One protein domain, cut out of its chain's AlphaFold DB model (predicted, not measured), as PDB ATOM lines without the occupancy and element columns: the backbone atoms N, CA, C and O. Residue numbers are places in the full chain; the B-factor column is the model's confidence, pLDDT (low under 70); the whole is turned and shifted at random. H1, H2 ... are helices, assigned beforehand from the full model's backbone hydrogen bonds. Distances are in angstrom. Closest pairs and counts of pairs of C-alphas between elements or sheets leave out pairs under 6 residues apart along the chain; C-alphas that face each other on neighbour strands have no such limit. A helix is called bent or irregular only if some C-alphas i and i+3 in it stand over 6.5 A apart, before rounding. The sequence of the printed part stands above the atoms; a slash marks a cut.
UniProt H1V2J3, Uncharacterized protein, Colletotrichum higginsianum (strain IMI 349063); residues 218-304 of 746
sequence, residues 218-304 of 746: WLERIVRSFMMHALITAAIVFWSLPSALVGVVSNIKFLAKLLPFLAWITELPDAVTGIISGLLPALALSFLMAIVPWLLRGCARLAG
ATOM      1  N   TRP A 218      21.109  11.591  39.826       90.25
ATOM      2  CA  TRP A 218      22.509  11.207  40.062       90.25
ATOM      3  C   TRP A 218      22.669  10.056  41.077       90.25
ATOM      4  O   TRP A 218      23.378   9.098  40.782       90.25
ATOM      5  N   LEU A 219      21.965  10.091  42.221       90.75
ATOM      6  CA  LEU A 219      22.012   9.014  43.229       90.75
ATOM      7  C   LEU A 219      21.471   7.699  42.681       90.75
ATOM      8  O   LEU A 219      22.105   6.655  42.807       90.75
ATOM      9  N   GLU A 220      20.304   7.762  42.046       91.50
ATOM     10  CA  GLU A 220      19.657   6.599  41.446       91.50
ATOM     11  C   GLU A 220      20.563   5.937  40.401       91.50
ATOM     12  O   GLU A 220      20.705   4.717  40.395       91.50
ATOM     13  N   ARG A 221      21.229   6.742  39.564       90.50
ATOM     14  CA  ARG A 221      22.197   6.269  38.569       90.50
ATOM     15  C   ARG A 221      23.378   5.548  39.220       90.50
ATOM     16  O   ARG A 221      23.751   4.478  38.753       90.50
ATOM     17  N   ILE A 222      23.956   6.101  40.288       91.88
ATOM     18  CA  ILE A 222      25.107   5.489  40.972       91.88
ATOM     19  C   ILE A 222      24.712   4.165  41.623       91.88
ATOM     20  O   ILE A 222      25.374   3.157  41.385       91.88
ATOM     21  N   VAL A 223      23.616   4.145  42.387       94.50
ATOM     22  CA  VAL A 223      23.144   2.936  43.082       94.50
ATOM     23  C   VAL A 223      22.822   1.827  42.083       94.50
ATOM     24  O   VAL A 223      23.291   0.702  42.241       94.50
ATOM     25  N   ARG A 224      22.075   2.138  41.013       94.00
ATOM     26  CA  ARG A 224      21.748   1.159  39.966       94.00
ATOM     27  C   ARG A 224      22.988   0.685  39.221       94.00
ATOM     28  O   ARG A 224      23.107  -0.510  38.972       94.00
ATOM     29  N   SER A 225      23.909   1.587  38.885       92.00
ATOM     30  CA  SER A 225      25.162   1.220  38.224       92.00
ATOM     31  C   SER A 225      25.967   0.254  39.090       92.00
ATOM     32  O   SER A 225      26.307  -0.830  38.623       92.00
ATOM     33  N   PHE A 226      26.203   0.580  40.362       95.31
ATOM     34  CA  PHE A 226      26.935  -0.291  41.282       95.31
ATOM     35  C   PHE A 226      26.250  -1.654  41.449       95.31
ATOM     36  O   PHE A 226      26.895  -2.691  41.307       95.31
ATOM     37  N   MET A 227      24.929  -1.662  41.652       96.44
ATOM     38  CA  MET A 227      24.132  -2.886  41.764       96.44
ATOM     39  C   MET A 227      24.241  -3.769  40.514       96.44
ATOM     40  O   MET A 227      24.413  -4.979  40.637       96.44
ATOM     41  N   MET A 228      24.176  -3.186  39.312       95.81
ATOM     42  CA  MET A 228      24.305  -3.939  38.058       95.81
ATOM     43  C   MET A 228      25.725  -4.476  37.850       95.81
ATOM     44  O   MET A 228      25.868  -5.620  37.429       95.81
ATOM     45  N   HIS A 229      26.772  -3.711  38.176       94.50
ATOM     46  CA  HIS A 229      28.152  -4.212  38.105       94.50
ATOM     47  C   HIS A 229      28.382  -5.362  39.093       94.50
ATOM     48  O   HIS A 229      28.954  -6.378  38.711       94.50
ATOM     49  N   ALA A 230      27.881  -5.250  40.327       96.12
ATOM     50  CA  ALA A 230      27.956  -6.326  41.315       96.12
ATOM     51  C   ALA A 230      27.211  -7.589  40.845       96.12
ATOM     52  O   ALA A 230      27.752  -8.691  40.936       96.12
ATOM     53  N   LEU A 231      26.008  -7.427  40.281       96.00
ATOM     54  CA  LEU A 231      25.221  -8.529  39.724       96.00
ATOM     55  C   LEU A 231      25.940  -9.213  38.558       96.00
ATOM     56  O   LEU A 231      25.973 -10.439  38.504       96.00
ATOM     57  N   ILE A 232      26.538  -8.444  37.643       95.75
ATOM     58  CA  ILE A 232      27.302  -8.988  36.512       95.75
ATOM     59  C   ILE A 232      28.525  -9.756  37.013       95.75
ATOM     60  O   ILE A 232      28.754 -10.877  36.569       95.75
ATOM     61  N   THR A 233      29.283  -9.201  37.959       94.12
ATOM     62  CA  THR A 233      30.455  -9.878  38.529       94.12
ATOM     63  C   THR A 233      30.068 -11.187  39.215       94.12
ATOM     64  O   THR A 233      30.690 -12.217  38.959       94.12
ATOM     65  N   ALA A 234      28.996 -11.189  40.014       93.81
ATOM     66  CA  ALA A 234      28.467 -12.411  40.616       93.81
ATOM     67  C   ALA A 234      28.025 -13.423  39.546       93.81
ATOM     68  O   ALA A 234      28.368 -14.601  39.632       93.81
ATOM     69  N   ALA A 235      27.325 -12.970  38.503       92.69
ATOM     70  CA  ALA A 235      26.901 -13.828  37.405       92.69
ATOM     71  C   ALA A 235      28.095 -14.452  36.670       92.69
ATOM     72  O   ALA A 235      28.033 -15.633  36.358       92.69
ATOM     73  N   ILE A 236      29.186 -13.711  36.435       92.25
ATOM     74  CA  ILE A 236      30.401 -14.232  35.787       92.25
ATOM     75  C   ILE A 236      31.050 -15.330  36.631       92.25
ATOM     76  O   ILE A 236      31.411 -16.366  36.081       92.25
ATOM     77  N   VAL A 237      31.185 -15.133  37.945       88.31
ATOM     78  CA  VAL A 237      31.804 -16.123  38.846       88.31
ATOM     79  C   VAL A 237      30.947 -17.387  38.946       88.31
ATOM     80  O   VAL A 237      31.456 -18.499  38.821       88.31
ATOM     81  N   PHE A 238      29.635 -17.224  39.117       87.50
ATOM     82  CA  PHE A 238      28.715 -18.333  39.364       87.50
ATOM     83  C   PHE A 238      28.076 -18.921  38.096       87.50
ATOM     84  O   PHE A 238      27.232 -19.806  38.206       87.50
ATOM     85  N   TRP A 239      28.468 -18.497  36.888       89.12
ATOM     86  CA  TRP A 239      27.861 -19.004  35.643       89.12
ATOM     87  C   TRP A 239      28.121 -20.492  35.375       89.12
ATOM     88  O   TRP A 239      27.354 -21.154  34.669       89.12
ATOM     89  N   SER A 240      29.185 -21.045  35.961       82.94
ATOM     90  CA  SER A 240      29.488 -22.473  35.872       82.94
ATOM     91  C   SER A 240      28.387 -23.338  36.496       82.94
ATOM     92  O   SER A 240      28.164 -24.447  36.018       82.94
ATOM     93  N   LEU A 241      27.639 -22.829  37.486       84.12
ATOM     94  CA  LEU A 241      26.521 -23.533  38.127       84.12
ATOM     95  C   LEU A 241      25.359 -23.789  37.144       84.12
ATOM     96  O   LEU A 241      25.014 -24.956  36.948       84.12
ATOM     97  N   PRO A 242      24.778 -22.772  36.468       84.44
ATOM     98  CA  PRO A 242      23.810 -22.997  35.394       84.44
ATOM     99  C   PRO A 242      24.327 -23.916  34.284       84.44
ATOM    100  O   PRO A 242      23.591 -24.779  33.811       84.44
ATOM    101  N   SER A 243      25.593 -23.766  33.883       82.69
ATOM    102  CA  SER A 243      26.193 -24.618  32.850       82.69
ATOM    103  C   SER A 243      26.278 -26.081  33.292       82.69
ATOM    104  O   SER A 243      25.935 -26.983  32.528       82.69
ATOM    105  N   ALA A 244      26.693 -26.329  34.535       79.38
ATOM    106  CA  ALA A 244      26.750 -27.664  35.114       79.38
ATOM    107  C   ALA A 244      25.349 -28.272  35.254       79.38
ATOM    108  O   ALA A 244      25.172 -29.445  34.940       79.38
ATOM    109  N   LEU A 245      24.342 -27.480  35.643       79.75
ATOM    110  CA  LEU A 245      22.947 -27.921  35.695       79.75
ATOM    111  C   LEU A 245      22.464 -28.396  34.318       79.75
ATOM    112  O   LEU A 245      21.893 -29.478  34.219       79.75
ATOM    113  N   VAL A 246      22.728 -27.630  33.254       78.88
ATOM    114  CA  VAL A 246      22.411 -28.045  31.875       78.88
ATOM    115  C   VAL A 246      23.155 -29.333  31.514       78.88
ATOM    116  O   VAL A 246      22.551 -30.241  30.947       78.88
ATOM    117  N   GLY A 247      24.425 -29.455  31.911       75.00
ATOM    118  CA  GLY A 247      25.208 -30.687  31.776       75.00
ATOM    119  C   GLY A 247      24.558 -31.892  32.465       75.00
ATOM    120  O   GLY A 247      24.431 -32.954  31.859       75.00
ATOM    121  N   VAL A 248      24.067 -31.735  33.696       75.50
ATOM    122  CA  VAL A 248      23.370 -32.797  34.441       75.50
ATOM    123  C   VAL A 248      22.025 -33.148  33.800       75.50
ATOM    124  O   VAL A 248      21.735 -34.327  33.604       75.50
ATOM    125  N   VAL A 249      21.224 -32.144  33.421       70.19
ATOM    126  CA  VAL A 249      19.930 -32.325  32.728       70.19
ATOM    127  C   VAL A 249      20.114 -33.045  31.390       70.19
ATOM    128  O   VAL A 249      19.233 -33.771  30.940       70.19
ATOM    129  N   SER A 250      21.279 -32.894  30.768       70.31
ATOM    130  CA  SER A 250      21.581 -33.536  29.496       70.31
ATOM    131  C   SER A 250      21.831 -35.045  29.588       70.31
ATOM    132  O   SER A 250      21.724 -35.755  28.587       70.31
ATOM    133  N   ASN A 251      22.100 -35.565  30.791       74.69
ATOM    134  CA  ASN A 251      22.208 -36.997  31.017       74.69
ATOM    135  C   ASN A 251      20.810 -37.613  31.179       74.69
ATOM    136  O   ASN A 251      20.274 -37.726  32.282       74.69
ATOM    137  N   ILE A 252      20.241 -38.060  30.060       73.44
ATOM    138  CA  ILE A 252      18.889 -38.637  29.972       73.44
ATOM    139  C   ILE A 252      18.686 -39.799  30.953       73.44
ATOM    140  O   ILE A 252      17.632 -39.896  31.575       73.44
ATOM    141  N   LYS A 253      19.697 -40.659  31.143       73.75
ATOM    142  CA  LYS A 253      19.605 -41.819  32.050       73.75
ATOM    143  C   LYS A 253      19.538 -41.400  33.519       73.75
ATOM    144  O   LYS A 253      18.888 -42.066  34.319       73.75
ATOM    145  N   PHE A 254      20.211 -40.309  33.882       73.81
ATOM    146  CA  PHE A 254      20.126 -39.725  35.220       73.81
ATOM    147  C   PHE A 254      18.800 -38.974  35.416       73.81
ATOM    148  O   PHE A 254      18.138 -39.138  36.437       73.81
ATOM    149  N   LEU A 255      18.368 -38.214  34.408       73.12
ATOM    150  CA  LEU A 255      17.134 -37.435  34.459       73.12
ATOM    151  C   LEU A 255      15.877 -38.321  34.520       73.12
ATOM    152  O   LEU A 255      14.964 -38.014  35.282       73.12
ATOM    153  N   ALA A 256      15.859 -39.446  33.799       74.75
ATOM    154  CA  ALA A 256      14.776 -40.433  33.847       74.75
ATOM    155  C   ALA A 256      14.630 -41.101  35.227       74.75
ATOM    156  O   ALA A 256      13.531 -41.499  35.604       74.75
ATOM    157  N   LYS A 257      15.718 -41.180  36.010       77.50
ATOM    158  CA  LYS A 257      15.672 -41.637  37.410       77.50
ATOM    159  C   LYS A 257      15.137 -40.563  38.361       77.50
ATOM    160  O   LYS A 257      14.506 -40.905  39.354       77.50
ATOM    161  N   LEU A 258      15.405 -39.286  38.079       79.94
ATOM    162  CA  LEU A 258      15.007 -38.161  38.932       79.94
ATOM    163  C   LEU A 258      13.550 -37.725  38.697       79.94
ATOM    164  O   LEU A 258      12.868 -37.297  39.625       79.94
ATOM    165  N   LEU A 259      13.081 -37.817  37.450       81.50
ATOM    166  CA  LEU A 259      11.748 -37.417  37.012       81.50
ATOM    167  C   LEU A 259      11.053 -38.620  36.349       81.50
ATOM    168  O   LEU A 259      11.256 -38.853  35.156       81.50
ATOM    169  N   PRO A 260      10.202 -39.371  37.075       75.38
ATOM    170  CA  PRO A 260       9.603 -40.610  36.565       75.38
ATOM    171  C   PRO A 260       8.711 -40.397  35.330       75.38
ATOM    172  O   PRO A 260       8.531 -41.315  34.537       75.38
ATOM    173  N   PHE A 261       8.216 -39.176  35.094       81.81
ATOM    174  CA  PHE A 261       7.468 -38.847  33.875       81.81
ATOM    175  C   PHE A 261       8.333 -38.800  32.596       81.81
ATOM    176  O   PHE A 261       7.774 -38.739  31.506       81.81
ATOM    177  N   LEU A 262       9.673 -38.832  32.700       72.38
ATOM    178  CA  LEU A 262      10.610 -38.926  31.564       72.38
ATOM    179  C   LEU A 262      11.074 -40.363  31.280       72.38
ATOM    180  O   LEU A 262      11.855 -40.564  30.350       72.38
ATOM    181  N   ALA A 263      10.605 -41.365  32.032       73.06
ATOM    182  CA  ALA A 263      11.022 -42.760  31.861       73.06
ATOM    183  C   ALA A 263      10.752 -43.308  30.442       73.06
ATOM    184  O   ALA A 263      11.547 -44.087  29.922       73.06
ATOM    185  N   TRP A 264       9.717 -42.809  29.757       81.88
ATOM    186  CA  TRP A 264       9.419 -43.167  28.363       81.88
ATOM    187  C   TRP A 264      10.565 -42.838  27.385       81.88
ATOM    188  O   TRP A 264      10.703 -43.484  26.351       81.88
ATOM    189  N   ILE A 265      11.427 -41.858  27.699       75.00
ATOM    190  CA  ILE A 265      12.570 -41.488  26.845       75.00
ATOM    191  C   ILE A 265      13.643 -42.581  26.879       75.00
ATOM    192  O   ILE A 265      14.352 -42.774  25.896       75.00
ATOM    193  N   THR A 266      13.758 -43.320  27.986       73.25
ATOM    194  CA  THR A 266      14.693 -44.452  28.087       73.25
ATOM    195  C   THR A 266      14.203 -45.717  27.382       73.25
ATOM    196  O   THR A 266      14.998 -46.631  27.201       73.25
ATOM    197  N   GLU A 267      12.942 -45.753  26.943       78.88
ATOM    198  CA  GLU A 267      12.367 -46.844  26.142       78.88
ATOM    199  C   GLU A 267      12.567 -46.638  24.627       78.88
ATOM    200  O   GLU A 267      12.253 -47.519  23.826       78.88
ATOM    201  N   LEU A 268      13.095 -45.481  24.207       81.12
ATOM    202  CA  LEU A 268      13.407 -45.199  22.806       81.12
ATOM    203  C   LEU A 268      14.663 -45.964  22.337       81.12
ATOM    204  O   LEU A 268      15.566 -46.204  23.139       81.12
ATOM    205  N   PRO A 269      14.781 -46.281  21.030       85.12
ATOM    206  CA  PRO A 269      15.956 -46.951  20.473       85.12
ATOM    207  C   PRO A 269      17.269 -46.224  20.797       85.12
ATOM    208  O   PRO A 269      17.324 -44.992  20.760       85.12
ATOM    209  N   ASP A 270      18.348 -46.984  21.014       80.81
ATOM    210  CA  ASP A 270      19.667 -46.464  21.421       80.81
ATOM    211  C   ASP A 270      20.224 -45.377  20.487       80.81
ATOM    212  O   ASP A 270      20.883 -44.436  20.930       80.81
ATOM    213  N   ALA A 271      19.912 -45.445  19.190       82.38
ATOM    214  CA  ALA A 271      20.288 -44.406  18.233       82.38
ATOM    215  C   ALA A 271      19.601 -43.058  18.530       82.38
ATOM    216  O   ALA A 271      20.230 -42.005  18.456       82.38
ATOM    217  N   VAL A 272      18.315 -43.074  18.900       80.62
ATOM    218  CA  VAL A 272      17.533 -41.863  19.200       80.62
ATOM    219  C   VAL A 272      17.943 -41.286  20.552       80.62
ATOM    220  O   VAL A 272      18.143 -40.079  20.667       80.62
ATOM    221  N   THR A 273      18.142 -42.129  21.567       76.81
ATOM    222  CA  THR A 273      18.623 -41.678  22.884       76.81
ATOM    223  C   THR A 273      20.063 -41.163  22.812       76.81
ATOM    224  O   THR A 273      20.383 -40.165  23.461       76.81
ATOM    225  N   GLY A 274      20.907 -41.751  21.957       77.25
ATOM    226  CA  GLY A 274      22.235 -41.247  21.600       77.25
ATOM    227  C   GLY A 274      22.194 -39.865  20.939       77.25
ATOM    228  O   GLY A 274      22.906 -38.957  21.365       77.25
ATOM    229  N   ILE A 275      21.307 -39.655  19.959       81.00
ATOM    230  CA  ILE A 275      21.134 -38.344  19.310       81.00
ATOM    231  C   ILE A 275      20.644 -37.299  20.313       81.00
ATOM    232  O   ILE A 275      21.207 -36.211  20.373       81.00
ATOM    233  N   ILE A 276      19.627 -37.608  21.121       77.12
ATOM    234  CA  ILE A 276      19.102 -36.653  22.105       77.12
ATOM    235  C   ILE A 276      20.178 -36.349  23.160       77.12
ATOM    236  O   ILE A 276      20.387 -35.184  23.480       77.12
ATOM    237  N   SER A 277      20.911 -37.351  23.652       74.75
ATOM    238  CA  SER A 277      21.956 -37.150  24.669       74.75
ATOM    239  C   SER A 277      23.205 -36.439  24.148       74.75
ATOM    240  O   SER A 277      23.884 -35.796  24.938       74.75
ATOM    241  N   GLY A 278      23.503 -36.492  22.847       73.88
ATOM    242  CA  GLY A 278      24.584 -35.707  22.243       73.88
ATOM    243  C   GLY A 278      24.153 -34.297  21.824       73.88
ATOM    244  O   GLY A 278      24.860 -33.320  22.072       73.88
ATOM    245  N   LEU A 279      22.977 -34.169  21.203       78.56
ATOM    246  CA  LEU A 279      22.506 -32.922  20.594       78.56
ATOM    247  C   LEU A 279      21.856 -31.974  21.606       78.56
ATOM    248  O   LEU A 279      22.110 -30.772  21.564       78.56
ATOM    249  N   LEU A 280      21.022 -32.487  22.516       78.19
ATOM    250  CA  LEU A 280      20.312 -31.670  23.502       78.19
ATOM    251  C   LEU A 280      21.268 -30.876  24.415       78.19
ATOM    252  O   LEU A 280      21.047 -29.672  24.531       78.19
ATOM    253  N   PRO A 281      22.335 -31.457  25.016       78.75
ATOM    254  CA  PRO A 281      23.310 -30.672  25.778       78.75
ATOM    255  C   PRO A 281      23.981 -29.591  24.944       78.75
ATOM    256  O   PRO A 281      24.089 -28.457  25.399       78.75
ATOM    257  N   ALA A 282      24.420 -29.927  23.729       77.38
ATOM    258  CA  ALA A 282      25.112 -28.984  22.860       77.38
ATOM    259  C   ALA A 282      24.199 -27.802  22.492       77.38
ATOM    260  O   ALA A 282      24.603 -26.643  22.600       77.38
ATOM    261  N   LEU A 283      22.939 -28.078  22.140       80.44
ATOM    262  CA  LEU A 283      21.942 -27.048  21.850       80.44
ATOM    263  C   LEU A 283      21.586 -26.229  23.095       80.44
ATOM    264  O   LEU A 283      21.578 -25.001  23.022       80.44
ATOM    265  N   ALA A 284      21.339 -26.872  24.236       80.88
ATOM    266  CA  ALA A 284      20.998 -26.187  25.479       80.88
ATOM    267  C   ALA A 284      22.148 -25.296  25.974       80.88
ATOM    268  O   ALA A 284      21.910 -24.155  26.371       80.88
ATOM    269  N   LEU A 285      23.394 -25.769  25.875       81.06
ATOM    270  CA  LEU A 285      24.583 -24.986  26.198       81.06
ATOM    271  C   LEU A 285      24.761 -23.821  25.219       81.06
ATOM    272  O   LEU A 285      25.020 -22.699  25.646       81.06
ATOM    273  N   SER A 286      24.558 -24.045  23.917       81.94
ATOM    274  CA  SER A 286      24.627 -22.970  22.919       81.94
ATOM    275  C   SER A 286      23.568 -21.887  23.167       81.94
ATOM    276  O   SER A 286      23.869 -20.696  23.086       81.94
ATOM    277  N   PHE A 287      22.352 -22.280  23.561       86.56
ATOM    278  CA  PHE A 287      21.276 -21.360  23.919       86.56
ATOM    279  C   PHE A 287      21.599 -20.591  25.204       86.56
ATOM    280  O   PHE A 287      21.415 -19.374  25.261       86.56
ATOM    281  N   LEU A 288      22.152 -21.281  26.209       87.88
ATOM    282  CA  LEU A 288      22.629 -20.661  27.442       87.88
ATOM    283  C   LEU A 288      23.722 -19.623  27.152       87.88
ATOM    284  O   LEU A 288      23.702 -18.551  27.740       87.88
ATOM    285  N   MET A 289      24.642 -19.878  26.221       85.81
ATOM    286  CA  MET A 289      25.663 -18.891  25.844       85.81
ATOM    287  C   MET A 289      25.085 -17.731  25.021       85.81
ATOM    288  O   MET A 289      25.495 -16.584  25.202       85.81
ATOM    289  N   ALA A 290      24.092 -17.993  24.166       87.38
ATOM    290  CA  ALA A 290      23.420 -16.968  23.366       87.38
ATOM    291  C   ALA A 290      22.581 -15.987  24.207       87.38
ATOM    292  O   ALA A 290      22.397 -14.835  23.804       87.38
ATOM    293  N   ILE A 291      22.092 -16.406  25.383       91.81
ATOM    294  CA  ILE A 291      21.299 -15.538  26.267       91.81
ATOM    295  C   ILE A 291      22.158 -14.495  26.996       91.81
ATOM    296  O   ILE A 291      21.653 -13.426  27.345       91.81
ATOM    297  N   VAL A 292      23.456 -14.759  27.199       93.19
ATOM    298  CA  VAL A 292      24.334 -13.907  28.020       93.19
ATOM    299  C   VAL A 292      24.419 -12.479  27.474       93.19
ATOM    300  O   VAL A 292      24.086 -11.552  28.217       93.19
ATOM    301  N   PRO A 293      24.758 -12.232  26.190       93.25
ATOM    302  CA  PRO A 293      24.819 -10.864  25.680       93.25
ATOM    303  C   PRO A 293      23.462 -10.151  25.726       93.25
ATOM    304  O   PRO A 293      23.403  -8.932  25.871       93.25
ATOM    305  N   TRP A 294      22.357 -10.893  25.610       93.69
ATOM    306  CA  TRP A 294      21.013 -10.331  25.735       93.69
ATOM    307  C   TRP A 294      20.716  -9.870  27.171       93.69
ATOM    308  O   TRP A 294      20.259  -8.741  27.362       93.69
ATOM    309  N   LEU A 295      21.059 -10.680  28.180       94.75
ATOM    310  CA  LEU A 295      20.946 -10.300  29.593       94.75
ATOM    311  C   LEU A 295      21.825  -9.090  29.929       94.75
ATOM    312  O   LEU A 295      21.362  -8.161  30.592       94.75
ATOM    313  N   LEU A 296      23.061  -9.053  29.421       95.69
ATOM    314  CA  LEU A 296      23.983  -7.934  29.636       95.69
ATOM    315  C   LEU A 296      23.455  -6.622  29.037       95.69
ATOM    316  O   LEU A 296      23.566  -5.577  29.679       95.69
ATOM    317  N   ARG A 297      22.801  -6.657  27.864       94.94
ATOM    318  CA  ARG A 297      22.107  -5.480  27.300       94.94
ATOM    319  C   ARG A 297      20.971  -5.002  28.200       94.94
ATOM    320  O   ARG A 297      20.795  -3.797  28.376       94.94
ATOM    321  N   GLY A 298      20.209  -5.932  28.777       94.69
ATOM    322  CA  GLY A 298      19.184  -5.622  29.775       94.69
ATOM    323  C   GLY A 298      19.778  -4.929  31.005       94.69
ATOM    324  O   GLY A 298      19.309  -3.860  31.394       94.69
ATOM    325  N   CYS A 299      20.866  -5.481  31.550       95.25
ATOM    326  CA  CYS A 299      21.590  -4.904  32.683       95.25
ATOM    327  C   CYS A 299      22.128  -3.499  32.365       95.25
ATOM    328  O   CYS A 299      21.991  -2.598  33.186       95.25
ATOM    329  N   ALA A 300      22.655  -3.269  31.157       95.06
ATOM    330  CA  ALA A 300      23.142  -1.958  30.723       95.06
ATOM    331  C   ALA A 300      22.032  -0.887  30.702       95.06
ATOM    332  O   ALA A 300      22.232   0.241  31.161       95.06
ATOM    333  N   ARG A 301      20.828  -1.242  30.226       93.50
ATOM    334  CA  ARG A 301      19.658  -0.341  30.255       93.50
ATOM    335  C   ARG A 301      19.236  -0.019  31.689       93.50
ATOM    336  O   ARG A 301      18.976   1.143  32.005       93.50
ATOM    337  N   LEU A 302      19.213  -1.029  32.564       93.19
ATOM    338  CA  LEU A 302      18.884  -0.869  33.985       93.19
ATOM    339  C   LEU A 302      19.938  -0.054  34.751       93.19
ATOM    340  O   LEU A 302      19.567   0.705  35.646       93.19
ATOM    341  N   ALA A 303      21.215  -0.159  34.369       93.75
ATOM    342  CA  ALA A 303      22.321   0.631  34.912       93.75
ATOM    343  C   ALA A 303      22.244   2.122  34.532       93.75
ATOM    344  O   ALA A 303      22.907   2.950  35.155       93.75
ATOM    345  N   GLY A 304      21.431   2.485  33.533       90.94
ATOM    346  CA  GLY A 304      21.227   3.874  33.120       90.94
ATOM    347  C   GLY A 304      22.159   4.358  32.007       90.94
ATOM    348  O   GLY A 304      22.423   5.563  31.916       90.94
TER     349      GLY A 304
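Overview. This is residues 218 to 304 of the 746 residues of an uncharacterized protein of Colletotrichum higginsianum (strain IMI 349063) (UniProt H1V2J3). The model is a long helical hairpin with a small head: H1 and then H2 run out along one limb, the short helices H3 and H4 make the head at the far end, and the bent helix H5 runs back beside H2 and H1 as the other limb. The printed part has 87 residues with five named helices, H1 to H5 in order, and no named strand; its class is all helix. It is extended, a rod spanning 61 by 21 by 20 A, with a radius of gyration of the C-alphas of 18.6 A.

Along the chain. Find C-alpha 218 at (22.509, 11.207, 40.062); from there H1, residues 218 to 238, runs 30.2 A. Next come H2, residues 240 to 249, H3, residues 252 to 258, and H4, residues 260 to 267, which is irregular: C-alphas 261 and 264 are 7.3 A apart. H5, residues 270 to 303, was assigned as one helix by its hydrogen bonds but is bent, with C-alphas 290 and 293 6.7 A apart. Its arm H5a, residues 270 to 290, runs 29.8 A, and H5b, residues 293 to 303, ends at C-alpha 303 (22.321, 0.631, 34.912).

Arrangement. H1 touches H5b, opposite ways at a shallow tilt of 27 degrees, closest at the C-alphas of Ser 225 and Ala 303, 4.4 A. H2 touches residues 281 to 288 of H5a alone, closest at the C-alphas of Gly 247 and Pro 281, 6.3 A. H3 and H4 form a hairpin, closest at the C-alphas of Ala 256 and Ala 263, 4.8 A. H1 and H5a are apart. Every O i to N i+4 pair is within hydrogen-bond range in H1, H2 and H5b; H3 has 2 of 3, H5a 15 of 17, and H4 0 of 4, beside 4 of 5 O i to N i+3 pairs.

Size, cuts and confidence. The C-alphas farthest apart, of Trp 218 and Pro 269, are 61.7 A apart. The printed part has no cut, and its four links are tight. Residues 267 to 272, of which 270 to 272 belong to H5, stand free. The mean pLDDT of the printed part is 84.7, and no printed residue is under 70.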